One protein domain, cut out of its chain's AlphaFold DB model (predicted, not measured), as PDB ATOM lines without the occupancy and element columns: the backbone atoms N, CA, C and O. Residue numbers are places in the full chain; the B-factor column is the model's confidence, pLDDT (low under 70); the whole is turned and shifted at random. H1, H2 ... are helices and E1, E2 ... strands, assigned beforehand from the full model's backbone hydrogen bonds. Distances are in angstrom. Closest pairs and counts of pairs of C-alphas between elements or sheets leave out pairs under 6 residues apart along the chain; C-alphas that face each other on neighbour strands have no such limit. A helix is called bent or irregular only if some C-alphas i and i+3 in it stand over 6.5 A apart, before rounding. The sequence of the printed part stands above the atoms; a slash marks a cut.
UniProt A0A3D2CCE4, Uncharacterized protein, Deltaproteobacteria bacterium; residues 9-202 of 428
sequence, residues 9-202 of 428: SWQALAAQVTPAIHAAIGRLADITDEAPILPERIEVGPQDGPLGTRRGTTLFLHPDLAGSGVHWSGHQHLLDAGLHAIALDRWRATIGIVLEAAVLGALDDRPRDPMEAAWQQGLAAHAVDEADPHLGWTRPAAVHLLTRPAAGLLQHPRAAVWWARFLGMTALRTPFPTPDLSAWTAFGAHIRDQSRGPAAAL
ATOM      1  N   SER A   9     188.437 189.928 214.266       89.00
ATOM      2  CA  SER A   9     188.606 189.182 213.016       89.00
ATOM      3  C   SER A   9     190.067 189.106 212.557       89.00
ATOM      4  O   SER A   9     190.533 188.046 212.143       89.00
ATOM      5  N   TRP A  10     190.811 190.203 212.701       91.56
ATOM      6  CA  TRP A  10     192.237 190.272 212.379       91.56
ATOM      7  C   TRP A  10     193.095 189.510 213.384       91.56
ATOM      8  O   TRP A  10     194.062 188.865 212.993       91.56
ATOM      9  N   GLN A  11     192.730 189.525 214.666       92.69
ATOM     10  CA  GLN A  11     193.430 188.740 215.687       92.69
ATOM     11  C   GLN A  11     193.242 187.227 215.482       92.69
ATOM     12  O   GLN A  11     194.194 186.459 215.612       92.69
ATOM     13  N   ALA A  12     192.042 186.790 215.091       86.69
ATOM     14  CA  ALA A  12     191.774 185.387 214.767       86.69
ATOM     15  C   ALA A  12     192.564 184.910 213.533       86.69
ATOM     16  O   ALA A  12     193.089 183.797 213.522       86.69
ATOM     17  N   LEU A  13     192.682 185.773 212.522       87.62
ATOM     18  CA  LEU A  13     193.528 185.580 211.344       87.62
ATOM     19  C   LEU A  13     195.013 185.483 211.719       87.62
ATOM     20  O   LEU A  13     195.689 184.523 211.347       87.62
ATOM     21  N   ALA A  14     195.501 186.436 212.515       89.25
ATOM     22  CA  ALA A  14     196.882 186.504 212.979       89.25
ATOM     23  C   ALA A  14     197.326 185.219 213.688       89.25
ATOM     24  O   ALA A  14     198.425 184.723 213.426       89.25
ATOM     25  N   ALA A  15     196.469 184.668 214.552       84.12
ATOM     26  CA  ALA A  15     196.748 183.451 215.308       84.12
ATOM     27  C   ALA A  15     197.005 182.229 214.407       84.12
ATOM     28  O   ALA A  15     197.823 181.379 214.754       84.12
ATOM     29  N   GLN A  16     196.345 182.152 213.247       83.88
ATOM     30  CA  GLN A  16     196.499 181.039 212.302       83.88
ATOM     31  C   GLN A  16     197.663 181.253 211.330       83.88
ATOM     32  O   GLN A  16     198.363 180.310 210.975       83.88
ATOM     33  N   VAL A  17     197.883 182.498 210.908       89.38
ATOM     34  CA  VAL A  17     198.821 182.836 209.830       89.38
ATOM     35  C   VAL A  17     200.249 183.065 210.340       89.38
ATOM     36  O   VAL A  17     201.208 182.664 209.684       89.38
ATOM     37  N   THR A  18     200.421 183.651 211.528       89.56
ATOM     38  CA  THR A  18     201.752 183.995 212.073       89.56
ATOM     39  C   THR A  18     202.696 182.787 212.209       89.56
ATOM     40  O   THR A  18     203.856 182.911 211.810       89.56
ATOM     41  N   PRO A  19     202.259 181.609 212.706       86.81
ATOM     42  CA  PRO A  19     203.133 180.435 212.779       86.81
ATOM     43  C   PRO A  19     203.609 179.957 211.402       86.81
ATOM     44  O   PRO A  19     204.783 179.627 211.245       86.81
ATOM     45  N   ALA A  20     202.724 179.969 210.399       85.38
ATOM     46  CA  ALA A  20     203.058 179.579 209.030       85.38
ATOM     47  C   ALA A  20     204.061 180.552 208.392       85.38
ATOM     48  O   ALA A  20     205.030 180.119 207.772       85.38
ATOM     49  N   ILE A  21     203.891 181.861 208.623       90.75
ATOM     50  CA  ILE A  21     204.850 182.884 208.179       90.75
ATOM     51  C   ILE A  21     206.236 182.616 208.774       90.75
ATOM     52  O   ILE A  21     207.217 182.567 208.038       90.75
ATOM     53  N   HIS A  22     206.331 182.414 210.092       88.25
ATOM     54  CA  HIS A  22     207.618 182.154 210.743       88.25
ATOM     55  C   HIS A  22     208.266 180.839 210.286       88.25
ATOM     56  O   HIS A  22     209.488 180.761 210.227       88.25
ATOM     57  N   ALA A  23     207.479 179.817 209.942       85.50
ATOM     58  CA  ALA A  23     208.013 178.567 209.407       85.50
ATOM     59  C   ALA A  23     208.578 178.735 207.984       85.50
ATOM     60  O   ALA A  23     209.612 178.154 207.657       85.50
ATOM     61  N   ALA A  24     207.921 179.538 207.145       84.06
ATOM     62  CA  ALA A  24     208.339 179.767 205.764       84.06
ATOM     63  C   ALA A  24     209.495 180.778 205.635       84.06
ATOM     64  O   ALA A  24     210.308 180.648 204.723       84.06
ATOM     65  N   ILE A  25     209.607 181.751 206.553       85.94
ATOM     66  CA  ILE A  25     210.603 182.837 206.468       85.94
ATOM     67  C   ILE A  25     212.048 182.323 206.447       85.94
ATOM     68  O   ILE A  25     212.882 182.886 205.746       85.94
ATOM     69  N   GLY A  26     212.339 181.239 207.178       80.69
ATOM     70  CA  GLY A  26     213.670 180.632 207.200       80.69
ATOM     71  C   GLY A  26     214.038 180.021 205.849       80.69
ATOM     72  O   GLY A  26     215.115 180.287 205.335       80.69
ATOM     73  N   ARG A  27     213.103 179.291 205.228       83.69
ATOM     74  CA  ARG A  27     213.304 178.689 203.899       83.69
ATOM     75  C   ARG A  27     213.442 179.738 202.800       83.69
ATOM     76  O   ARG A  27     214.188 179.536 201.854       83.69
ATOM     77  N   LEU A  28     212.746 180.868 202.928       84.19
ATOM     78  CA  LEU A  28     212.870 181.976 201.979       84.19
ATOM     79  C   LEU A  28     214.275 182.579 201.949       84.19
ATOM     80  O   LEU A  28     214.736 182.945 200.871       84.19
ATOM     81  N   ALA A  29     214.948 182.665 203.099       83.12
ATOM     82  CA  ALA A  29     216.325 183.149 203.156       83.12
ATOM     83  C   ALA A  29     217.273 182.250 202.347       83.12
ATOM     84  O   ALA A  29     218.120 182.759 201.621       83.12
ATOM     85  N   ASP A  30     217.070 180.931 202.406       81.50
ATOM     86  CA  ASP A  30     217.865 179.959 201.647       81.50
ATOM     87  C   ASP A  30     217.585 180.014 200.132       81.50
ATOM     88  O   ASP A  30     218.459 179.708 199.331       81.50
ATOM     89  N   ILE A  31     216.362 180.380 199.728       79.81
ATOM     90  CA  ILE A  31     215.935 180.419 198.315       79.81
ATOM     91  C   ILE A  31     216.364 181.715 197.622       79.81
ATOM     92  O   ILE A  31     216.654 181.720 196.428       79.81
ATOM     93  N   THR A  32     216.343 182.833 198.348       76.06
ATOM     94  CA  THR A  32     216.531 184.169 197.759       76.06
ATOM     95  C   THR A  32     217.954 184.702 197.887       76.06
ATOM     96  O   THR A  32     218.229 185.770 197.349       76.06
ATOM     97  N   ASP A  33     218.843 183.984 198.585       75.56
ATOM     98  CA  ASP A  33     220.195 184.424 198.969       75.56
ATOM     99  C   ASP A  33     220.229 185.762 199.749       75.56
ATOM    100  O   ASP A  33     221.295 186.324 200.011       75.56
ATOM    101  N   GLU A  34     219.067 186.263 200.175       79.94
ATOM    102  CA  GLU A  34     218.889 187.487 200.948       79.94
ATOM    103  C   GLU A  34     217.975 187.230 202.148       79.94
ATOM    104  O   GLU A  34     217.021 186.457 202.090       79.94
ATOM    105  N   ALA A  35     218.247 187.897 203.270       85.19
ATOM    106  CA  ALA A  35     217.437 187.738 204.473       85.19
ATOM    107  C   ALA A  35     216.086 188.473 204.311       85.19
ATOM    108  O   ALA A  35     216.085 189.705 204.252       85.19
ATOM    109  N   PRO A  36     214.929 187.777 204.305       87.44
ATOM    110  CA  PRO A  36     213.630 188.417 204.124       87.44
ATOM    111  C   PRO A  36     213.341 189.424 205.245       87.44
ATOM    112  O   PRO A  36     213.458 189.102 206.430       87.44
ATOM    113  N   ILE A  37     212.888 190.630 204.893       89.44
ATOM    114  CA  ILE A  37     212.600 191.691 205.867       89.44
ATOM    115  C   ILE A  37     211.096 191.756 206.120       89.44
ATOM    116  O   ILE A  37     210.362 192.436 205.397       89.44
ATOM    117  N   LEU A  38     210.622 191.080 207.167       91.00
ATOM    118  CA  LEU A  38     209.212 191.129 207.576       91.00
ATOM    119  C   LEU A  38     208.740 192.572 207.850       91.00
ATOM    120  O   LEU A  38     209.494 193.366 208.415       91.00
ATOM    121  N   PRO A  39     207.488 192.924 207.502       91.62
ATOM    122  CA  PRO A  39     206.910 194.191 207.930       91.62
ATOM    123  C   PRO A  39     206.769 194.220 209.459       91.62
ATOM    124  O   PRO A  39     206.449 193.219 210.096       91.62
ATOM    125  N   GLU A  40     206.982 195.384 210.062       93.31
ATOM    126  CA  GLU A  40     206.826 195.567 211.509       93.31
ATOM    127  C   GLU A  40     205.348 195.582 211.903       93.31
ATOM    128  O   GLU A  40     204.968 195.069 212.958       93.31
ATOM    129  N   ARG A  41     204.501 196.134 211.025       94.75
ATOM    130  CA  ARG A  41     203.080 196.347 211.288       94.75
ATOM    131  C   ARG A  41     202.207 195.996 210.091       94.75
ATOM    132  O   ARG A  41     202.548 196.298 208.950       94.75
ATOM    133  N   ILE A  42     201.050 195.411 210.379       96.06
ATOM    134  CA  ILE A  42     199.957 195.195 209.438       96.06
ATOM    135  C   ILE A  42     198.814 196.151 209.769       96.06
ATOM    136  O   ILE A  42     198.390 196.250 210.921       96.06
ATOM    137  N   GLU A  43     198.298 196.825 208.746       96.25
ATOM    138  CA  GLU A  43     197.137 197.713 208.833       96.25
ATOM    139  C   GLU A  43     196.083 197.355 207.781       96.25
ATOM    140  O   GLU A  43     196.347 196.631 206.819       96.25
ATOM    141  N   VAL A  44     194.866 197.865 207.973       95.25
ATOM    142  CA  VAL A  44     193.757 197.664 207.035       95.25
ATOM    143  C   VAL A  44     193.896 198.648 205.872       95.25
ATOM    144  O   VAL A  44     194.006 199.855 206.078       95.25
ATOM    145  N   GLY A  45     193.916 198.122 204.650       92.88
ATOM    146  CA  GLY A  45     193.934 198.890 203.409       92.88
ATOM    147  C   GLY A  45     192.536 199.325 202.935       92.88
ATOM    148  O   GLY A  45     191.532 199.016 203.577       92.88
ATOM    149  N   PRO A  46     192.452 200.053 201.808       91.62
ATOM    150  CA  PRO A  46     191.181 200.479 201.220       91.62
ATOM    151  C   PRO A  46     190.410 199.312 200.573       91.62
ATOM    152  O   PRO A  46     191.022 198.368 200.076       91.62
ATOM    153  N   GLN A  47     189.075 199.417 200.537       86.69
ATOM    154  CA  GLN A  47     188.164 198.387 200.004       86.69
ATOM    155  C   GLN A  47     188.304 198.156 198.490       86.69
ATOM    156  O   GLN A  47     188.097 197.043 198.034       86.69
ATOM    157  N   ASP A  48     188.678 199.179 197.719       84.50
ATOM    158  CA  ASP A  48     188.886 199.071 196.263       84.50
ATOM    159  C   ASP A  48     190.380 198.931 195.898       84.50
ATOM    160  O   ASP A  48     190.803 199.206 194.774       84.50
ATOM    161  N   GLY A  49     191.219 198.585 196.882       83.56
ATOM    162  CA  GLY A  49     192.671 198.499 196.737       83.56
ATOM    163  C   GLY A  49     193.182 197.144 196.234       83.56
ATOM    164  O   GLY A  49     192.433 196.175 196.131       83.56
ATOM    165  N   PRO A  50     194.495 197.031 195.958       84.88
ATOM    166  CA  PRO A  50     195.128 195.739 195.714       84.88
ATOM    167  C   PRO A  50     195.116 194.870 196.981       84.88
ATOM    168  O   PRO A  50     194.927 195.355 198.097       84.88
ATOM    169  N   LEU A  51     195.403 193.577 196.812       86.88
ATOM    170  CA  LEU A  51     195.388 192.597 197.903       86.88
ATOM    171  C   LEU A  51     196.331 192.955 199.069       86.88
ATOM    172  O   LEU A  51     196.013 192.703 200.233       86.88
ATOM    173  N   GLY A  52     197.474 193.569 198.756       89.50
ATOM    174  CA  GLY A  52     198.376 194.146 199.742       89.50
ATOM    175  C   GLY A  52     199.253 195.245 199.150       89.50
ATOM    176  O   GLY A  52     199.556 195.247 197.958       89.50
ATOM    177  N   THR A  53     199.657 196.211 199.971       89.44
ATOM    178  CA  THR A  53     200.607 197.268 199.587       89.44
ATOM    179  C   THR A  53     201.542 197.572 200.743       89.44
ATOM    180  O   THR A  53     201.097 197.956 201.825       89.44
ATOM    181  N   ARG A  54     202.850 197.438 200.522       88.50
ATOM    182  CA  ARG A  54     203.866 197.799 201.515       88.50
ATOM    183  C   ARG A  54     204.231 199.279 201.392       88.50
ATOM    184  O   ARG A  54     204.490 199.767 200.295       88.50
ATOM    185  N   ARG A  55     204.272 199.996 202.517       88.50
ATOM    186  CA  ARG A  55     204.778 201.375 202.622       88.50
ATOM    187  C   ARG A  55     205.714 201.471 203.825       88.50
ATOM    188  O   ARG A  55     205.269 201.439 204.972       88.50
ATOM    189  N   GLY A  56     207.016 201.561 203.555       87.00
ATOM    190  CA  GLY A  56     208.041 201.481 204.598       87.00
ATOM    191  C   GLY A  56     207.964 200.145 205.344       87.00
ATOM    192  O   GLY A  56     207.962 199.078 204.725       87.00
ATOM    193  N   THR A  57     207.855 200.204 206.671       90.44
ATOM    194  CA  THR A  57     207.749 199.018 207.536       90.44
ATOM    195  C   THR A  57     206.309 198.537 207.753       90.44
ATOM    196  O   THR A  57     206.099 197.529 208.424       90.44
ATOM    197  N   THR A  58     205.306 199.216 207.177       93.94
ATOM    198  CA  THR A  58     203.888 198.838 207.302       93.94
ATOM    199  C   THR A  58     203.375 198.154 206.030       93.94
ATOM    200  O   THR A  58     203.592 198.644 204.919       93.94
ATOM    201  N   LEU A  59     202.660 197.038 206.185       94.88
ATOM    202  CA  LEU A  59     201.925 196.355 205.118       94.88
ATOM    203  C   LEU A  59     200.421 196.595 205.282       94.88
ATOM    204  O   LEU A  59     199.831 196.224 206.294       94.88
ATOM    205  N   PHE A  60     199.796 197.197 204.275       95.81
ATOM    206  CA  PHE A  60     198.352 197.404 204.223       95.81
ATOM    207  C   PHE A  60     197.706 196.217 203.516       95.81
ATOM    208  O   PHE A  60     198.038 195.963 202.359       95.81
ATOM    209  N   LEU A  61     196.813 195.500 204.196       95.06
ATOM    210  CA  LEU A  61     196.113 194.330 203.662       95.06
ATOM    211  C   LEU A  61     194.663 194.649 203.319       95.06
ATOM    212  O   LEU A  61     193.999 195.403 204.030       95.06
ATOM    213  N   HIS A  62     194.158 194.032 202.254       94.19
ATOM    214  CA  HIS A  62     192.770 194.203 201.844       94.19
ATOM    215  C   HIS A  62     191.788 193.749 202.948       94.19
ATOM    216  O   HIS A  62     191.972 192.663 203.510       94.19
ATOM    217  N   PRO A  63     190.730 194.525 203.256       91.50
ATOM    218  CA  PRO A  63     189.811 194.255 204.370       91.50
ATOM    219  C   PRO A  63     189.128 192.881 204.309       91.50
ATOM    220  O   PRO A  63     189.000 192.212 205.336       91.50
ATOM    221  N   ASP A  64     188.763 192.414 203.112       90.38
ATOM    222  CA  ASP A  64     188.087 191.120 202.921       90.38
ATOM    223  C   ASP A  64     188.903 189.899 203.381       90.38
ATOM    224  O   ASP A  64     188.322 188.851 203.659       90.38
ATOM    225  N   LEU A  65     190.231 190.017 203.528       90.81
ATOM    226  CA  LEU A  65     191.074 188.934 204.056       90.81
ATOM    227  C   LEU A  65     190.739 188.582 205.511       90.81
ATOM    228  O   LEU A  65     190.885 187.430 205.922       90.81
ATOM    229  N   ALA A  66     190.247 189.551 206.287       86.88
ATOM    230  CA  ALA A  66     189.777 189.327 207.651       86.88
ATOM    231  C   ALA A  66     188.286 188.961 207.725       86.88
ATOM    232  O   ALA A  66     187.784 188.658 208.809       86.88
ATOM    233  N   GLY A  67     187.564 188.969 206.601       83.62
ATOM    234  CA  GLY A  67     186.162 188.555 206.542       83.62
ATOM    235  C   GLY A  67     185.983 187.094 206.961       83.62
ATOM    236  O   GLY A  67     186.915 186.303 206.870       83.62
ATOM    237  N   SER A  68     184.788 186.706 207.416       76.44
ATOM    238  CA  SER A  68     184.491 185.347 207.909       76.44
ATOM    239  C   SER A  68     184.420 184.266 206.821       76.44
ATOM    240  O   SER A  68     184.204 183.099 207.147       76.44
ATOM    241  N   GLY A  69     184.572 184.638 205.548       77.00
ATOM    242  CA  GLY A  69     184.555 183.713 204.419       77.00
ATOM    243  C   GLY A  69     185.737 182.744 204.434       77.00
ATOM    244  O   GLY A  69     186.808 183.044 204.956       77.00
ATOM    245  N   VAL A  70     185.546 181.563 203.845       76.62
ATOM    246  CA  VAL A  70     186.640 180.599 203.646       76.62
ATOM    247  C   VAL A  70     187.549 181.061 202.500       76.62
ATOM    248  O   VAL A  70     188.762 180.910 202.589       76.62
ATOM    249  N   HIS A  71     186.990 181.702 201.470       83.31
ATOM    250  CA  HIS A  71     187.711 182.138 200.271       83.31
ATOM    251  C   HIS A  71     187.843 183.656 200.165       83.31
ATOM    252  O   HIS A  71     187.001 184.398 200.671       83.31
ATOM    253  N   TRP A  72     188.897 184.110 199.480       85.56
ATOM    254  CA  TRP A  72     189.037 185.520 199.127       85.56
ATOM    255  C   TRP A  72     187.984 185.914 198.081       85.56
ATOM    256  O   TRP A  72     187.903 185.313 197.010       85.56
ATOM    257  N   SER A  73     187.207 186.953 198.389       80.12
ATOM    258  CA  SER A  73     186.137 187.513 197.547       80.12
ATOM    259  C   SER A  73     186.599 187.891 196.136       80.12
ATOM    260  O   SER A  73     185.855 187.698 195.179       80.12
ATOM    261  N   GLY A  74     187.846 188.347 195.971       78.81
ATOM    262  CA  GLY A  74     188.423 188.668 194.659       78.81
ATOM    263  C   GLY A  74     188.616 187.459 193.735       78.81
ATOM    264  O   GLY A  74     188.914 187.636 192.559       78.81
ATOM    265  N   HIS A  75     188.423 186.237 194.240       82.06
ATOM    266  CA  HIS A  75     188.409 184.999 193.460       82.06
ATOM    267  C   HIS A  75     187.008 184.404 193.285       82.06
ATOM    268  O   HIS A  75     186.897 183.258 192.848       82.06
ATOM    269  N   GLN A  76     185.938 185.146 193.591       82.81
ATOM    270  CA  GLN A  76     184.574 184.631 193.459       82.81
ATOM    271  C   GLN A  76     184.285 184.122 192.039       82.81
ATOM    272  O   GLN A  76     183.747 183.033 191.887       82.81
ATOM    273  N   HIS A  77     184.773 184.807 191.000       72.75
ATOM    274  CA  HIS A  77     184.631 184.350 189.611       72.75
ATOM    275  C   HIS A  77     185.305 182.997 189.334       72.75
ATOM    276  O   HIS A  77     184.860 182.268 188.453       72.75
ATOM    277  N   LEU A  78     186.376 182.641 190.060       67.00
ATOM    278  CA  LEU A  78     187.008 181.320 189.948       67.00
ATOM    279  C   LEU A  78     186.140 180.244 190.606       67.00
ATOM    280  O   LEU A  78     186.036 179.141 190.076       67.00
ATOM    281  N   LEU A  79     185.513 180.563 191.741       69.81
ATOM    282  CA  LEU A  79     184.573 179.667 192.420       69.81
ATOM    283  C   LEU A  79     183.324 179.436 191.567       69.81
ATOM    284  O   LEU A  79     182.929 178.290 191.365       69.81
ATOM    285  N   ASP A  80     182.770 180.508 190.996       74.19
ATOM    286  CA  ASP A  80     181.618 180.467 190.091       74.19
ATOM    287  C   ASP A  80     181.920 179.634 188.833       74.19
ATOM    288  O   ASP A  80     181.048 178.947 188.308       74.19
ATOM    289  N   ALA A  81     183.182 179.630 188.388       57.38
ATOM    290  CA  ALA A  81     183.681 178.787 187.301       57.38
ATOM    291  C   ALA A  81     184.038 177.346 187.731       57.38
ATOM    292  O   ALA A  81     184.589 176.583 186.939       57.38
ATOM    293  N   GLY A  82     183.766 176.955 188.982       62.25
ATOM    294  CA  GLY A  82     184.026 175.612 189.511       62.25
ATOM    295  C   GLY A  82     185.471 175.349 189.959       62.25
ATOM    296  O   GLY A  82     185.773 174.253 190.431       62.25
ATOM    297  N   LEU A  83     186.369 176.336 189.901       58.75
ATOM    298  CA  LEU A  83     187.816 176.199 190.141       58.75
ATOM    299  C   LEU A  83     188.216 176.367 191.622       58.75
ATOM    300  O   LEU A  83     189.205 177.024 191.959       58.75
ATOM    301  N   HIS A  84     187.473 175.725 192.524       63.72
ATOM    302  CA  HIS A  84     187.636 175.828 193.983       63.72
ATOM    303  C   HIS A  84     189.040 175.449 194.484       63.72
ATOM    304  O   HIS A  84     189.538 176.036 195.440       63.72
ATOM    305  N   ALA A  85     189.703 174.495 193.821       60.03
ATOM    306  CA  ALA A  85     191.047 174.037 194.183       60.03
ATOM    307  C   ALA A  85     192.149 175.080 193.898       60.03
ATOM    308  O   ALA A  85     193.213 175.047 194.519       60.03
ATOM    309  N   ILE A  86     191.900 176.001 192.960       65.06
ATOM    310  CA  ILE A  86     192.840 177.058 192.563       65.06
ATOM    311  C   ILE A  86     192.577 178.335 193.362       65.06
ATOM    312  O   ILE A  86     193.514 179.059 193.697       65.06
ATOM    313  N   ALA A  87     191.310 178.611 193.682       74.38
ATOM    314  CA  ALA A  87     190.936 179.767 194.478       74.38
ATOM    315  C   ALA A  87     191.626 179.734 195.852       74.38
ATOM    316  O   ALA A  87     191.489 178.790 196.639       74.38
ATOM    317  N   LEU A  88     192.374 180.797 196.146       82.06
ATOM    318  CA  LEU A  88     193.012 180.959 197.447       82.06
ATOM    319  C   LEU A  88     191.960 181.131 198.543       82.06
ATOM    320  O   LEU A  88     191.047 181.957 198.432       82.06
ATOM    321  N   ASP A  89     192.119 180.364 199.619       83.94
ATOM    322  CA  ASP A  89     191.473 180.716 200.876       83.94
ATOM    323  C   ASP A  89     192.115 181.971 201.478       83.94
ATOM    324  O   ASP A  89     193.224 182.377 201.107       83.94
ATOM    325  N   ARG A  90     191.398 182.611 202.405       85.12
ATOM    326  CA  ARG A  90     191.871 183.845 203.045       85.12
ATOM    327  C   ARG A  90     193.213 183.667 203.767       85.12
ATOM    328  O   ARG A  90     193.992 184.617 203.844       85.12
ATOM    329  N   TRP A  91     193.513 182.466 204.262       85.69
ATOM    330  CA  TRP A  91     194.736 182.176 205.009       85.69
ATOM    331  C   TRP A  91     195.941 182.091 204.079       85.69
ATOM    332  O   TRP A  91     196.904 182.825 204.277       85.69
ATOM    333  N   ARG A  92     195.858 181.275 203.022       86.50
ATOM    334  CA  ARG A  92     196.881 181.154 201.975       86.50
ATOM    335  C   ARG A  92     197.129 182.493 201.297       86.50
ATOM    336  O   ARG A  92     198.282 182.862 201.101       86.50
ATOM    337  N   ALA A  93     196.067 183.255 201.019       89.25
ATOM    338  CA  ALA A  93     196.204 184.591 200.450       89.25
ATOM    339  C   ALA A  93     196.957 185.555 201.381       89.25
ATOM    340  O   ALA A  93     197.828 186.294 200.926       89.25
ATOM    341  N   THR A  94     196.659 185.519 202.684       90.94
ATOM    342  CA  THR A  94     197.320 186.372 203.685       90.94
ATOM    343  C   THR A  94     198.769 185.948 203.948       90.94
ATOM    344  O   THR A  94     199.647 186.797 204.066       90.94
ATOM    345  N   ILE A  95     199.054 184.647 204.026       90.94
ATOM    346  CA  ILE A  95     200.424 184.143 204.191       90.94
ATOM    347  C   ILE A  95     201.264 184.549 202.977       90.94
ATOM    348  O   ILE A  95     202.326 185.150 203.139       90.94
ATOM    349  N   GLY A  96     200.754 184.287 201.770       90.81
ATOM    350  CA  GLY A  96     201.456 184.577 200.524       90.81
ATOM    351  C   GLY A  96     201.811 186.056 200.376       90.81
ATOM    352  O   GLY A  96     202.965 186.380 200.110       90.81
ATOM    353  N   ILE A  97     200.862 186.961 200.643       92.81
ATOM    354  CA  ILE A  97     201.103 188.407 200.517       92.81
ATOM    355  C   ILE A  97     202.102 188.943 201.551       92.81
ATOM    356  O   ILE A  97     202.887 189.833 201.230       92.81
ATOM    357  N   VAL A  98     202.104 188.416 202.783       94.06
ATOM    358  CA  VAL A  98     203.052 188.854 203.823       94.06
ATOM    359  C   VAL A  98     204.466 188.378 203.501       94.06
ATOM    360  O   VAL A  98     205.412 189.155 203.627       94.06
ATOM    361  N   LEU A  99     204.615 187.127 203.062       93.31
ATOM    362  CA  LEU A  99     205.911 186.563 202.693       93.31
ATOM    363  C   LEU A  99     206.478 187.210 201.422       93.31
ATOM    364  O   LEU A  99     207.647 187.581 201.405       93.31
ATOM    365  N   GLU A 100     205.648 187.443 200.402       92.00
ATOM    366  CA  GLU A 100     206.045 188.189 199.198       92.00
ATOM    367  C   GLU A 100     206.510 189.599 199.563       92.00
ATOM    368  O   GLU A 100     207.570 190.039 199.125       92.00
ATOM    369  N   ALA A 101     205.760 190.298 200.422       91.19
ATOM    370  CA  ALA A 101     206.160 191.613 200.899       91.19
ATOM    371  C   ALA A 101     207.490 191.567 201.664       91.19
ATOM    372  O   ALA A 101     208.247 192.533 201.579       91.19
ATOM    373  N   ALA A 102     207.775 190.491 202.405       90.69
ATOM    374  CA  ALA A 102     209.025 190.322 203.140       90.69
ATOM    375  C   ALA A 102     210.231 190.152 202.209       90.69
ATOM    376  O   ALA A 102     211.247 190.812 202.421       90.69
ATOM    377  N   VAL A 103     210.088 189.338 201.159       89.12
ATOM    378  CA  VAL A 103     211.111 189.167 200.115       89.12
ATOM    379  C   VAL A 103     211.338 190.482 199.370       89.12
ATOM    380  O   VAL A 103     212.466 190.948 199.276       89.12
ATOM    381  N   LEU A 104     210.269 191.158 198.939       87.06
ATOM    382  CA  LEU A 104     210.374 192.468 198.282       87.06
ATOM    383  C   LEU A 104     211.011 193.542 199.172       87.06
ATOM    384  O   LEU A 104     211.618 194.476 198.666       87.06
ATOM    385  N   GLY A 105     210.853 193.431 200.493       85.19
ATOM    386  CA  GLY A 105     211.511 194.324 201.440       85.19
ATOM    387  C   GLY A 105     213.016 194.099 201.548       85.19
ATOM    388  O   GLY A 105     213.712 195.049 201.874       85.19
ATOM    389  N   ALA A 106     213.496 192.877 201.300       81.75
ATOM    390  CA  ALA A 106     214.924 192.557 201.285       81.75
ATOM    391  C   ALA A 106     215.600 193.050 200.001       81.75
ATOM    392  O   ALA A 106     216.669 193.643 200.073       81.75
ATOM    393  N   LEU A 107     214.899 192.918 198.870       72.94
ATOM    394  CA  LEU A 107     215.421 193.245 197.544       72.94
ATOM    395  C   LEU A 107     215.711 194.745 197.317       72.94
ATOM    396  O   LEU A 107     216.377 195.030 196.332       72.94
ATOM    397  N   ASP A 108     215.195 195.646 198.181       64.56
ATOM    398  CA  ASP A 108     215.316 197.128 198.358       64.56
ATOM    399  C   ASP A 108     215.659 198.070 197.168       64.56
ATOM    400  O   ASP A 108     215.682 199.294 197.314       64.56
ATOM    401  N   ASP A 109     215.821 197.577 195.948       56.91
ATOM    402  CA  ASP A 109     215.960 198.363 194.735       56.91
ATOM    403  C   ASP A 109     214.566 198.620 194.193       56.91
ATOM    404  O   ASP A 109     213.991 197.772 193.515       56.91
ATOM    405  N   ARG A 110     214.004 199.800 194.497       61.12
ATOM    406  CA  ARG A 110     212.778 200.280 193.843       61.12
ATOM    407  C   ARG A 110     213.044 200.344 192.339       61.12
ATOM    408  O   ARG A 110     213.729 201.274 191.895       61.12
ATOM    409  N   PRO A 111     212.497 199.409 191.558       61.72
ATOM    410  CA  PRO A 111     212.793 199.353 190.145       61.72
ATOM    411  C   PRO A 111     212.226 200.599 189.473       61.72
ATOM    412  O   PRO A 111     211.131 201.071 189.798       61.72
ATOM    413  N   ARG A 112     213.015 201.188 188.571       61.97
ATOM    414  CA  ARG A 112     212.627 202.424 187.871       61.97
ATOM    415  C   ARG A 112     211.651 202.137 186.733       61.97
ATOM    416  O   ARG A 112     210.901 203.029 186.345       61.97
ATOM    417  N   ASP A 113     211.666 200.906 186.223       71.81
ATOM    418  CA  ASP A 113     210.789 200.414 185.168       71.81
ATOM    419  C   ASP A 113     209.611 199.611 185.768       71.81
ATOM    420  O   ASP A 113     209.835 198.670 186.537       71.81
ATOM    421  N   PRO A 114     208.349 199.932 185.420       66.31
ATOM    422  CA  PRO A 114     207.183 199.115 185.763       66.31
ATOM    423  C   PRO A 114     207.319 197.624 185.421       66.31
ATOM    424  O   PRO A 114     206.764 196.786 186.131       66.31
ATOM    425  N   MET A 115     208.056 197.276 184.362       62.81
ATOM    426  CA  MET A 115     208.286 195.881 183.972       62.81
ATOM    427  C   MET A 115     209.225 195.158 184.947       62.81
ATOM    428  O   MET A 115     208.991 194.012 185.322       62.81
ATOM    429  N   GLU A 116     210.269 195.844 185.399       70.25
ATOM    430  CA  GLU A 116     211.207 195.337 186.399       70.25
ATOM    431  C   GLU A 116     210.515 195.192 187.769       70.25
ATOM    432  O   GLU A 116     210.701 194.189 188.457       70.25
ATOM    433  N   ALA A 117     209.605 196.116 188.106       72.44
ATOM    434  CA  ALA A 117     208.720 196.011 189.272       72.44
ATOM    435  C   ALA A 117     207.833 194.769 189.230       72.44
ATOM    436  O   ALA A 117     207.738 194.022 190.208       72.44
ATOM    437  N   ALA A 118     207.196 194.541 188.082       72.69
ATOM    438  CA  ALA A 118     206.365 193.375 187.850       72.69
ATOM    439  C   ALA A 118     207.177 192.073 187.983       72.69
ATOM    440  O   ALA A 118     206.734 191.107 188.607       72.69
ATOM    441  N   TRP A 119     208.397 192.059 187.452       71.69
ATOM    442  CA  TRP A 119     209.283 190.905 187.523       71.69
ATOM    443  C   TRP A 119     209.725 190.575 188.955       71.69
ATOM    444  O   TRP A 119     209.569 189.435 189.394       71.69
ATOM    445  N   GLN A 120     210.188 191.567 189.721       77.81
ATOM    446  CA  GLN A 120     210.565 191.379 191.128       77.81
ATOM    447  C   GLN A 120     209.393 190.853 191.972       77.81
ATOM    448  O   GLN A 120     209.570 189.942 192.779       77.81
ATOM    449  N   GLN A 121     208.179 191.371 191.751       80.12
ATOM    450  CA  GLN A 121     206.963 190.870 192.407       80.12
ATOM    451  C   GLN A 121     206.678 189.408 192.062       80.12
ATOM    452  O   GLN A 121     206.328 188.616 192.938       80.12
ATOM    453  N   GLY A 122     206.847 189.025 190.796       79.75
ATOM    454  CA  GLY A 122     206.689 187.636 190.384       79.75
ATOM    455  C   GLY A 122     207.730 186.705 191.009       79.75
ATOM    456  O   GLY A 122     207.374 185.605 191.430       79.75
ATOM    457  N   LEU A 123     208.990 187.139 191.113       77.81
ATOM    458  CA  LEU A 123     210.071 186.349 191.710       77.81
ATOM    459  C   LEU A 123     209.865 186.168 193.213       77.81
ATOM    460  O   LEU A 123     209.988 185.057 193.724       77.81
ATOM    461  N   ALA A 124     209.464 187.233 193.905       84.50
ATOM    462  CA  ALA A 124     209.091 187.160 195.309       84.50
ATOM    463  C   ALA A 124     207.929 186.180 195.525       84.50
ATOM    464  O   ALA A 124     208.002 185.315 196.394       84.50
ATOM    465  N   ALA A 125     206.884 186.245 194.694       84.69
ATOM    466  CA  ALA A 125     205.768 185.303 194.753       84.69
ATOM    467  C   ALA A 125     206.181 183.850 194.447       84.69
ATOM    468  O   ALA A 125     205.595 182.916 194.992       84.69
ATOM    469  N   HIS A 126     207.185 183.646 193.596       79.94
ATOM    470  CA  HIS A 126     207.726 182.325 193.304       79.94
ATOM    471  C   HIS A 126     208.516 181.749 194.475       79.94
ATOM    472  O   HIS A 126     208.257 180.608 194.853       79.94
ATOM    473  N   ALA A 127     209.400 182.541 195.086       82.69
ATOM    474  CA  ALA A 127     210.140 182.129 196.274       82.69
ATOM    475  C   ALA A 127     209.185 181.686 197.397       82.69
ATOM    476  O   ALA A 127     209.446 180.705 198.088       82.69
ATOM    477  N   VAL A 128     208.029 182.350 197.527       87.31
ATOM    478  CA  VAL A 128     206.959 181.946 198.455       87.31
ATOM    479  C   VAL A 128     206.435 180.539 198.166       87.31
ATOM    480  O   VAL A 128     206.356 179.728 199.086       87.31
ATOM    481  N   ASP A 129     206.100 180.231 196.913       81.69
ATOM    482  CA  ASP A 129     205.606 178.900 196.532       81.69
ATOM    483  C   ASP A 129     206.694 177.814 196.609       81.69
ATOM    484  O   ASP A 129     206.369 176.642 196.777       81.69
ATOM    485  N   GLU A 130     207.976 178.166 196.493       79.94
ATOM    486  CA  GLU A 130     209.074 177.220 196.735       79.94
ATOM    487  C   GLU A 130     209.293 176.963 198.229       79.94
ATOM    488  O   GLU A 130     209.495 175.818 198.641       79.94
ATOM    489  N   ALA A 131     209.186 178.003 199.056       81.31
ATOM    490  CA  ALA A 131     209.280 177.885 200.506       81.31
ATOM    491  C   ALA A 131     208.090 177.123 201.111       81.31
ATOM    492  O   ALA A 131     208.244 176.476 202.156       81.31
ATOM    493  N   ASP A 132     206.909 177.197 200.493       79.00
ATOM    494  CA  ASP A 132     205.737 176.404 200.862       79.00
ATOM    495  C   ASP A 132     204.803 176.132 199.656       79.00
ATOM    496  O   ASP A 132     203.880 176.907 199.370       79.00
ATOM    497  N   PRO A 133     204.973 174.981 198.975       75.00
ATOM    498  CA  PRO A 133     204.184 174.619 197.794       75.00
ATOM    499  C   PRO A 133     202.677 174.459 198.027       75.00
ATOM    500  O   PRO A 133     201.903 174.443 197.060       75.00
ATOM    501  N   HIS A 134     202.239 174.308 199.282       74.19
ATOM    502  CA  HIS A 134     200.823 174.155 199.620       74.19
ATOM    503  C   HIS A 134     200.055 175.481 199.552       74.19
ATOM    504  O   HIS A 134     198.826 175.463 199.424       74.19
ATOM    505  N   LEU A 135     200.751 176.624 199.579       78.81
ATOM    506  CA  LEU A 135     200.130 177.942 199.450       78.81
ATOM    507  C   LEU A 135     199.530 178.154 198.055       78.81
ATOM    508  O   LEU A 135     198.433 178.704 197.939       78.81
ATOM    509  N   GLY A 136     200.199 177.670 197.001       75.56
ATOM    510  CA  GLY A 136     199.714 177.768 195.620       75.56
ATOM    511  C   GLY A 136     199.486 179.212 195.163       75.56
ATOM    512  O   GLY A 136     198.571 179.475 194.380       75.56
ATOM    513  N   TRP A 137     200.298 180.135 195.669       85.12
ATOM    514  CA  TRP A 137     200.188 181.582 195.557       85.12
ATOM    515  C   TRP A 137     200.194 182.086 194.110       85.12
ATOM    516  O   TRP A 137     199.456 183.011 193.764       85.12
ATOM    517  N   THR A 138     200.969 181.446 193.235       78.06
ATOM    518  CA  THR A 138     201.082 181.812 191.812       78.06
ATOM    519  C   THR A 138     199.975 181.222 190.927       78.06
ATOM    520  O   THR A 138     199.746 181.704 189.814       78.06
ATOM    521  N   ARG A 139     199.228 180.212 191.403       74.44
ATOM    522  CA  ARG A 139     198.270 179.437 190.583       74.44
ATOM    523  C   ARG A 139     197.078 180.252 190.051       74.44
ATOM    524  O   ARG A 139     196.761 180.093 188.872       74.44
ATOM    525  N   PRO A 140     196.426 181.139 190.831       74.44
ATOM    526  CA  PRO A 140     195.344 181.975 190.304       74.44
ATOM    527  C   PRO A 140     195.811 182.894 189.171       74.44
ATOM    528  O   PRO A 140     195.131 183.029 188.158       74.44
ATOM    529  N   ALA A 141     197.005 183.482 189.307       73.56
ATOM    530  CA  ALA A 141     197.582 184.359 188.291       73.56
ATOM    531  C   ALA A 141     197.879 183.597 186.982       73.56
ATOM    532  O   ALA A 141     197.620 184.115 185.897       73.56
ATOM    533  N   ALA A 142     198.330 182.341 187.074       66.88
ATOM    534  CA  ALA A 142     198.518 181.473 185.912       66.88
ATOM    535  C   ALA A 142     197.197 181.188 185.165       66.88
ATOM    536  O   ALA A 142     197.158 181.222 183.937       66.88
ATOM    537  N   VAL A 143     196.087 180.984 185.883       62.31
ATOM    538  CA  VAL A 143     194.750 180.844 185.266       62.31
ATOM    539  C   VAL A 143     194.285 182.153 184.625       62.31
ATOM    540  O   VAL A 143     193.651 182.148 183.568       62.31
ATOM    541  N   HIS A 144     194.633 183.295 185.216       65.06
ATOM    542  CA  HIS A 144     194.326 184.599 184.638       65.06
ATOM    543  C   HIS A 144     195.017 184.844 183.287       65.06
ATOM    544  O   HIS A 144     194.383 185.412 182.397       65.06
ATOM    545  N   LEU A 145     196.236 184.332 183.066       59.56
ATOM    546  CA  LEU A 145     196.882 184.367 181.740       59.56
ATOM    547  C   LEU A 145     196.081 183.630 180.665       59.56
ATOM    548  O   LEU A 145     196.074 184.046 179.510       59.56
ATOM    549  N   LEU A 146     195.395 182.549 181.039       52.09
ATOM    550  CA  LEU A 146     194.579 181.767 180.110       52.09
ATOM    551  C   LEU A 146     193.240 182.432 179.792       52.09
ATOM    552  O   LEU A 146     192.703 182.240 178.705       52.09
ATOM    553  N   THR A 147     192.691 183.195 180.737       51.28
ATOM    554  CA  THR A 147     191.374 183.833 180.595       51.28
ATOM    555  C   THR A 147     191.455 185.248 180.026       51.28
ATOM    556  O   THR A 147     190.497 185.710 179.408       51.28
ATOM    557  N   ARG A 148     192.585 185.950 180.208       49.25
ATOM    558  CA  ARG A 148     192.825 187.315 179.707       49.25
ATOM    559  C   ARG A 148     194.235 187.466 179.106       49.25
ATOM    560  O   ARG A 148     195.032 188.264 179.603       49.25
ATOM    561  N   PRO A 149     194.547 186.741 178.016       45.28
ATOM    562  CA  PRO A 149     195.889 186.716 177.427       45.28
ATOM    563  C   PRO A 149     196.360 188.094 176.933       45.28
ATOM    564  O   PRO A 149     197.504 188.467 177.169       45.28
ATOM    565  N   ALA A 150     195.457 188.908 176.373       38.44
ATOM    566  CA  ALA A 150     195.760 190.260 175.883       38.44
ATOM    567  C   ALA A 150     196.164 191.266 176.984       38.44
ATOM    568  O   ALA A 150     196.663 192.347 176.685       38.44
ATOM    569  N   ALA A 151     195.939 190.928 178.256       48.72
ATOM    570  CA  ALA A 151     196.137 191.812 179.402       48.72
ATOM    571  C   ALA A 151     197.245 191.312 180.358       48.72
ATOM    572  O   ALA A 151     197.675 192.024 181.264       48.72
ATOM    573  N   GLY A 152     197.704 190.071 180.190       57.09
ATOM    574  CA  GLY A 152     198.051 189.231 181.334       57.09
ATOM    575  C   GLY A 152     199.434 189.417 181.960       57.09
ATOM    576  O   GLY A 152     199.579 189.209 183.159       57.09
ATOM    577  N   LEU A 153     200.453 189.826 181.208       55.06
ATOM    578  CA  LEU A 153     201.835 189.786 181.710       55.06
ATOM    579  C   LEU A 153     202.222 191.010 182.555       55.06
ATOM    580  O   LEU A 153     202.926 190.870 183.551       55.06
ATOM    581  N   LEU A 154     201.691 192.187 182.214       58.34
ATOM    582  CA  LEU A 154     201.860 193.417 182.998       58.34
ATOM    583  C   LEU A 154     200.808 193.567 184.105       58.34
ATOM    584  O   LEU A 154     201.090 194.150 185.147       58.34
ATOM    585  N   GLN A 155     199.594 193.046 183.896       65.12
ATOM    586  CA  GLN A 155     198.508 193.141 184.882       65.12
ATOM    587  C   GLN A 155     198.588 192.045 185.953       65.12
ATOM    588  O   GLN A 155     198.058 192.219 187.050       65.12
ATOM    589  N   HIS A 156     199.268 190.930 185.660       71.00
ATOM    590  CA  HIS A 156     199.480 189.824 186.593       71.00
ATOM    591  C   HIS A 156     200.967 189.429 186.641       71.00
ATOM    592  O   HIS A 156     201.338 188.365 186.144       71.00
ATOM    593  N   PRO A 157     201.827 190.245 187.279       67.44
ATOM    594  CA  PRO A 157     203.277 190.019 187.382       67.44
ATOM    595  C   PRO A 157     203.685 188.609 187.832       67.44
ATOM    596  O   PRO A 157     204.610 188.001 187.298       67.44
ATOM    597  N   ARG A 158     202.926 188.034 188.771       73.62
ATOM    598  CA  ARG A 158     203.133 186.669 189.288       73.62
ATOM    599  C   ARG A 158     202.986 185.582 188.225       73.62
ATOM    600  O   ARG A 158     203.519 184.488 188.375       73.62
ATOM    601  N   ALA A 159     202.277 185.881 187.144       67.69
ATOM    602  CA  ALA A 159     202.049 184.954 186.056       67.69
ATOM    603  C   ALA A 159     203.241 184.890 185.077       67.69
ATOM    604  O   ALA A 159     203.509 183.832 184.509       67.69
ATOM    605  N   ALA A 160     204.011 185.978 184.950       63.53
ATOM    606  CA  ALA A 160     205.232 186.025 184.142       63.53
ATOM    607  C   ALA A 160     206.331 185.082 184.663       63.53
ATOM    608  O   ALA A 160     207.077 184.498 183.882       63.53
ATOM    609  N   VAL A 161     206.408 184.877 185.980       64.06
ATOM    610  CA  VAL A 161     207.394 183.967 186.585       64.06
ATOM    611  C   VAL A 161     206.954 182.505 186.508       64.06
ATOM    612  O   VAL A 161     207.790 181.624 186.320       64.06
ATOM    613  N   TRP A 162     205.646 182.227 186.528       65.06
ATOM    614  CA  TRP A 162     205.136 180.885 186.214       65.06
ATOM    615  C   TRP A 162     205.492 180.474 184.777       65.06
ATOM    616  O   TRP A 162     205.956 179.361 184.524       65.06
ATOM    617  N   TRP A 163     205.345 181.417 183.849       62.03
ATOM    618  CA  TRP A 163     205.813 181.295 182.476       62.03
ATOM    619  C   TRP A 163     207.330 181.065 182.386       62.03
ATOM    620  O   TRP A 163     207.780 180.136 181.717       62.03
ATOM    621  N   ALA A 164     208.124 181.835 183.124       65.44
ATOM    622  CA  ALA A 164     209.570 181.661 183.163       65.44
ATOM    623  C   ALA A 164     209.993 180.280 183.702       65.44
ATOM    624  O   ALA A 164     210.887 179.652 183.142       65.44
ATOM    625  N   ARG A 165     209.293 179.739 184.711       62.69
ATOM    626  CA  ARG A 165     209.500 178.371 185.219       62.69
ATOM    627  C   ARG A 165     209.221 177.309 184.159       62.69
ATOM    628  O   ARG A 165     209.997 176.364 184.045       62.69
ATOM    629  N   PHE A 166     208.140 177.450 183.391       63.62
ATOM    630  CA  PHE A 166     207.863 176.549 182.268       63.62
ATOM    631  C   PHE A 166     209.017 176.541 181.250       63.62
ATOM    632  O   PHE A 166     209.365 175.487 180.726       63.62
ATOM    633  N   LEU A 167     209.655 177.695 181.034       62.28
ATOM    634  CA  LEU A 167     210.828 177.833 180.169       62.28
ATOM    635  C   LEU A 167     212.165 177.478 180.839       62.28
ATOM    636  O   LEU A 167     213.202 177.544 180.183       62.28
ATOM    637  N   GLY A 168     212.178 177.124 182.128       62.38
ATOM    638  CA  GLY A 168     213.411 176.865 182.879       62.38
ATOM    639  C   GLY A 168     214.266 178.115 183.138       62.38
ATOM    640  O   GLY A 168     215.470 178.005 183.344       62.38
ATOM    641  N   MET A 169     213.662 179.304 183.119       63.53
ATOM    642  CA  MET A 169     214.317 180.603 183.287       63.53
ATOM    643  C   MET A 169     214.003 181.181 184.675       63.53
ATOM    644  O   MET A 169     213.095 181.991 184.820       63.53
ATOM    645  N   THR A 170     214.719 180.758 185.718       58.28
ATOM    646  CA  THR A 170     214.427 181.161 187.114       58.28
ATOM    647  C   THR A 170     215.429 182.149 187.721       58.28
ATOM    648  O   THR A 170     215.298 182.512 188.885       58.28
ATOM    649  N   ALA A 171     216.425 182.628 186.967       55.91
ATOM    650  CA  ALA A 171     217.433 183.527 187.527       55.91
ATOM    651  C   ALA A 171     216.879 184.946 187.787       55.91
ATOM    652  O   ALA A 171     216.233 185.551 186.924       55.91
ATOM    653  N   LEU A 172     217.222 185.500 188.959       48.41
ATOM    654  CA  LEU A 172     216.786 186.805 189.487       48.41
ATOM    655  C   LEU A 172     217.006 188.002 188.536       48.41
ATOM    656  O   LEU A 172     216.336 189.021 188.673       48.41
ATOM    657  N   ARG A 173     217.919 187.894 187.560       51.41
ATOM    658  CA  ARG A 173     218.345 188.994 186.668       51.41
ATOM    659  C   ARG A 173     218.167 188.707 185.173       51.41
ATOM    660  O   ARG A 173     218.902 189.238 184.344       51.41
ATOM    661  N   THR A 174     217.228 187.838 184.815       53.88
ATOM    662  CA  THR A 174     216.953 187.514 183.405       53.88
ATOM    663  C   THR A 174     216.002 188.559 182.798       53.88
ATOM    664  O   THR A 174     215.066 188.962 183.490       53.88
ATOM    665  N   PRO A 175     216.194 189.018 181.543       54.16
ATOM    666  CA  PRO A 175     215.208 189.870 180.875       54.16
ATOM    667  C   PRO A 175     213.855 189.161 180.788       54.16
ATOM    668  O   PRO A 175     213.806 187.929 180.755       54.16
ATOM    669  N   PHE A 176     212.774 189.948 180.724       55.50
ATOM    670  CA  PHE A 176     211.414 189.429 180.600       55.50
ATOM    671  C   PHE A 176     211.384 188.368 179.490       55.50
ATOM    672  O   PHE A 176     211.708 188.704 178.343       55.50
ATOM    673  N   PRO A 177     211.066 187.096 179.801       56.44
ATOM    674  CA  PRO A 177     211.080 186.041 178.804       56.44
ATOM    675  C   PRO A 177     210.081 186.423 177.723       56.44
ATOM    676  O   PRO A 177     208.873 186.413 177.951       56.44
ATOM    677  N   THR A 178     210.591 186.822 176.560       54.53
ATOM    678  CA  THR A 178     209.738 187.122 175.418       54.53
ATOM    679  C   THR A 178     209.294 185.768 174.889       54.53
ATOM    680  O   THR A 178     210.148 184.999 174.441       54.53
ATOM    681  N   PRO A 179     208.008 185.411 175.026       55.16
ATOM    682  CA  PRO A 179     207.542 184.119 174.582       55.16
ATOM    683  C   PRO A 179     207.689 184.070 173.067       55.16
ATOM    684  O   PRO A 179     207.071 184.860 172.351       55.16
ATOM    685  N   ASP A 180     208.499 183.142 172.573       54.56
ATOM    686  CA  ASP A 180     208.322 182.721 171.198       54.56
ATOM    687  C   ASP A 180     207.043 181.880 171.089       54.56
ATOM    688  O   ASP A 180     206.445 181.407 172.065       54.56
ATOM    689  N   LEU A 181     206.571 181.726 169.865       50.53
ATOM    690  CA  LEU A 181     205.276 181.119 169.627       50.53
ATOM    691  C   LEU A 181     205.250 179.604 169.886       50.53
ATOM    692  O   LEU A 181     204.205 179.045 170.235       50.53
ATOM    693  N   SER A 182     206.400 178.942 169.746       55.75
ATOM    694  CA  SER A 182     206.556 177.518 170.048       55.75
ATOM    695  C   SER A 182     206.409 177.286 171.549       55.75
ATOM    696  O   SER A 182     205.622 176.443 171.986       55.75
ATOM    697  N   ALA A 183     207.087 178.113 172.341       58.91
ATOM    698  CA  ALA A 183     206.968 178.137 173.781       58.91
ATOM    699  C   ALA A 183     205.512 178.352 174.213       58.91
ATOM    700  O   ALA A 183     205.035 177.652 175.107       58.91
ATOM    701  N   TRP A 184     204.777 179.286 173.590       59.06
ATOM    702  CA  TRP A 184     203.405 179.613 174.025       59.06
ATOM    703  C   TRP A 184     202.435 178.462 173.775       59.06
ATOM    704  O   TRP A 184     201.606 178.118 174.621       59.06
ATOM    705  N   THR A 185     202.605 177.803 172.635       55.41
ATOM    706  CA  THR A 185     201.832 176.616 172.274       55.41
ATOM    707  C   THR A 185     202.130 175.456 173.229       55.41
ATOM    708  O   THR A 185     201.208 174.811 173.734       55.41
ATOM    709  N   ALA A 186     203.407 175.224 173.543       63.16
ATOM    710  CA  ALA A 186     203.835 174.177 174.467       63.16
ATOM    711  C   ALA A 186     203.365 174.433 175.911       63.16
ATOM    712  O   ALA A 186     202.971 173.503 176.611       63.16
ATOM    713  N   PHE A 187     203.331 175.690 176.344       64.25
ATOM    714  CA  PHE A 187     202.812 176.097 177.648       64.25
ATOM    715  C   PHE A 187     201.308 175.885 177.775       64.25
ATOM    716  O   PHE A 187     200.841 175.343 178.777       64.25
ATOM    717  N   GLY A 188     200.543 176.260 176.745       59.56
ATOM    718  CA  GLY A 188     199.112 175.974 176.686       59.56
ATOM    719  C   GLY A 188     198.834 174.471 176.771       59.56
ATOM    720  O   GLY A 188     197.933 174.055 177.499       59.56
ATOM    721  N   ALA A 189     199.646 173.654 176.091       59.72
ATOM    722  CA  ALA A 189     199.579 172.198 176.179       59.72
ATOM    723  C   ALA A 189     199.958 171.676 177.576       59.72
ATOM    724  O   ALA A 189     199.239 170.848 178.125       59.72
ATOM    725  N   HIS A 190     201.027 172.199 178.183       63.28
ATOM    726  CA  HIS A 190     201.473 171.810 179.520       63.28
ATOM    727  C   HIS A 190     200.463 172.178 180.608       63.28
ATOM    728  O   HIS A 190     200.190 171.345 181.464       63.28
ATOM    729  N   ILE A 191     199.856 173.372 180.582       55.53
ATOM    730  CA  ILE A 191     198.810 173.713 181.561       55.53
ATOM    731  C   ILE A 191     197.646 172.727 181.472       55.53
ATOM    732  O   ILE A 191     197.135 172.302 182.505       55.53
ATOM    733  N   ARG A 192     197.246 172.362 180.249       54.28
ATOM    734  CA  ARG A 192     196.110 171.475 179.964       54.28
ATOM    735  C   ARG A 192     196.435 169.984 180.102       54.28
ATOM    736  O   ARG A 192     195.520 169.167 180.017       54.28
ATOM    737  N   ASP A 193     197.698 169.620 180.319       57.19
ATOM    738  CA  ASP A 193     198.121 168.232 180.491       57.19
ATOM    739  C   ASP A 193     197.535 167.662 181.794       57.19
ATOM    740  O   ASP A 193     197.918 168.040 182.901       57.19
ATOM    741  N   GLN A 194     196.593 166.728 181.651       57.06
ATOM    742  CA  GLN A 194     195.890 166.081 182.763       57.06
ATOM    743  C   GLN A 194     196.753 165.074 183.534       57.06
ATOM    744  O   GLN A 194     196.344 164.600 184.588       57.06
ATOM    745  N   SER A 195     197.928 164.717 183.014       56.69
ATOM    746  CA  SER A 195     198.824 163.733 183.618       56.69
ATOM    747  C   SER A 195     199.996 164.372 184.361       56.69
ATOM    748  O   SER A 195     200.459 163.831 185.364       56.69
ATOM    749  N   ARG A 196     200.495 165.511 183.865       57.22
ATOM    750  CA  ARG A 196     201.737 166.145 184.351       57.22
ATOM    751  C   ARG A 196     201.637 167.659 184.525       57.22
ATOM    752  O   ARG A 196     202.557 168.267 185.071       57.22
ATOM    753  N   GLY A 197     200.562 168.269 184.042       56.06
ATOM    754  CA  GLY A 197     200.339 169.706 184.088       56.06
ATOM    755  C   GLY A 197     199.601 170.172 185.340       56.06
ATOM    756  O   GLY A 197     199.059 169.362 186.090       56.06
ATOM    757  N   PRO A 198     199.489 171.491 185.555       51.78
ATOM    758  CA  PRO A 198     198.561 172.080 186.520       51.78
ATOM    759  C   PRO A 198     197.134 171.527 186.441       51.78
ATOM    760  O   PRO A 198     196.490 171.376 187.479       51.78
ATOM    761  N   ALA A 199     196.649 171.189 185.237       49.91
ATOM    762  CA  ALA A 199     195.349 170.551 185.043       49.91
ATOM    763  C   ALA A 199     195.223 169.185 185.734       49.91
ATOM    764  O   ALA A 199     194.117 168.820 186.119       49.91
ATOM    765  N   ALA A 200     196.325 168.460 185.950       50.09
ATOM    766  CA  ALA A 200     196.330 167.171 186.645       50.09
ATOM    767  C   ALA A 200     195.875 167.268 188.113       50.09
ATOM    768  O   ALA A 200     195.459 166.275 188.703       50.09
ATOM    769  N   ALA A 201     195.938 168.464 188.710       48.09
ATOM    770  CA  ALA A 201     195.467 168.726 190.068       48.09
ATOM    771  C   ALA A 201     194.048 169.328 190.114       48.09
ATOM    772  O   ALA A 201     193.570 169.686 191.194       48.09
ATOM    773  N   LEU A 202     193.378 169.482 188.963       37.94
ATOM    774  CA  LEU A 202     192.027 170.033 188.889       37.94
ATOM    775  C   LEU A 202     190.986 168.918 189.038       37.94
ATOM    776  O   LEU A 202     191.078 167.902 188.353       37.94
TER     777      LEU A 202
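Overview. This is residues 9 to 202 of the 428 residues of an uncharacterized protein of Deltaproteobacteria bacterium (UniProt A0A3D2CCE4). Two long helices, H4 and H5, cross in the middle, with a small three-stranded sheet and the arm H1b of the bent first helix packed on different sides of H4. H8 crosses H5 away from the sheet, H6 and H7 join H8 there, and H9 with H10 makes the far end. The printed part has 194 residues, with ten named helices and three named strands in the order H1, E1, E2, E3, then H2 to H10; the class is mostly helix, and the mixed sheet runs E1, E3, E2. The whole is compact, with a radius of gyration of the C-alphas of 16.3 A and spans of 48 by 38 by 30 A.

Arrangement. H1, residues 9 to 32, was assigned as one helix by its hydrogen bonds but is bent, C-alphas 16 and 19 being 6.7 A apart; its arms H1a, residues 9 to 16, and H1b, residues 19 to 32, stand at a steep tilt of 63 degrees. E1, residues 41 to 44, is parallel to E3, residues 58 to 61, with N 59 and O 41 2.9 A apart, within hydrogen-bond range. E3 and E2, residues 52 to 55, are antiparallel and form a hairpin, with N 55 and O 58 at 2.8 A. H2, residues 63 to 66, only grazes the sheet, and H1a only just touches H2, with 3 pairs of C-alphas within 8 A, Trp 10 and Ala 66 closest at 5.4 A. H3, residues 73 to 80, touches no helix and is irregular, with C-alphas 74 and 77 7.6 A apart. H4, residues 90 to 106, lies over E3 and E2 at a height over the sheet of 9.1 A, along the strands, making two layers, a helix on one face of a sheet. H1b touches H4 at a steep tilt of 40 degrees, the same way, the closest C-alphas being those of Ile 21 and Ile 95 at 6.1 A. H5, residues 114 to 131, touches H4 with its residues 120 to 128 alone, opposite ways at a steep tilt of 62 degrees, with the C-alphas of Glu 100 and Ala 124 closest at 5.0 A. H8, residues 157 to 166, touches residues 118 to 126 of H5, the C-alphas of Gly 122 and Arg 158 being closest at 3.8 A. H6, residues 139 to 147, touches H8 about perpendicular at 88 degrees, with the C-alphas of Ala 142 and Ala 159 closest at 5.0 A. H7, residues 149 to 155, touches H6 only at the corner, and is irregular, with C-alphas 150 and 153 8.4 A apart. H9, residues 181 to 192, is close to H8 but not clearly touching, and touches H10, residues 198 to 201, only at the corner. Every O i to N i+4 pair is within hydrogen-bond range in H4, H5 and H9; the counts are 3 of 4 in H1a, 7 of 10 in H1b, 2 of 4 in H3, 4 of 5 in H6, 4 of 6 in H8 and 1 of 3 in H7, which has 1 of 4 O i to N i+3 pairs within range, while H2 and H10 are too short for an i+4 pair.

Along the chain. H1a begins at C-alpha 9, (188.606, 189.182, 213.016), and H1b is 20.5 A from first to last C-alpha. H4 is 24.7 A long and H5 25.9 A, ending at C-alpha 131, (209.280, 177.885, 200.506). H8 is 15.1 A long and H9 16.8 A; H10 ends at C-alpha 201, (195.467, 168.726, 190.068).

Size, cuts and confidence. The C-alphas farthest apart, those of Gln 11 and Ser 182, are 48.8 A apart. The printed part has no cut, and the link from H8 to H9, residues 167 to 180, is long. The mean pLDDT of the printed part is 74.5; 74 residues are under 70, among them residues 159 to 202.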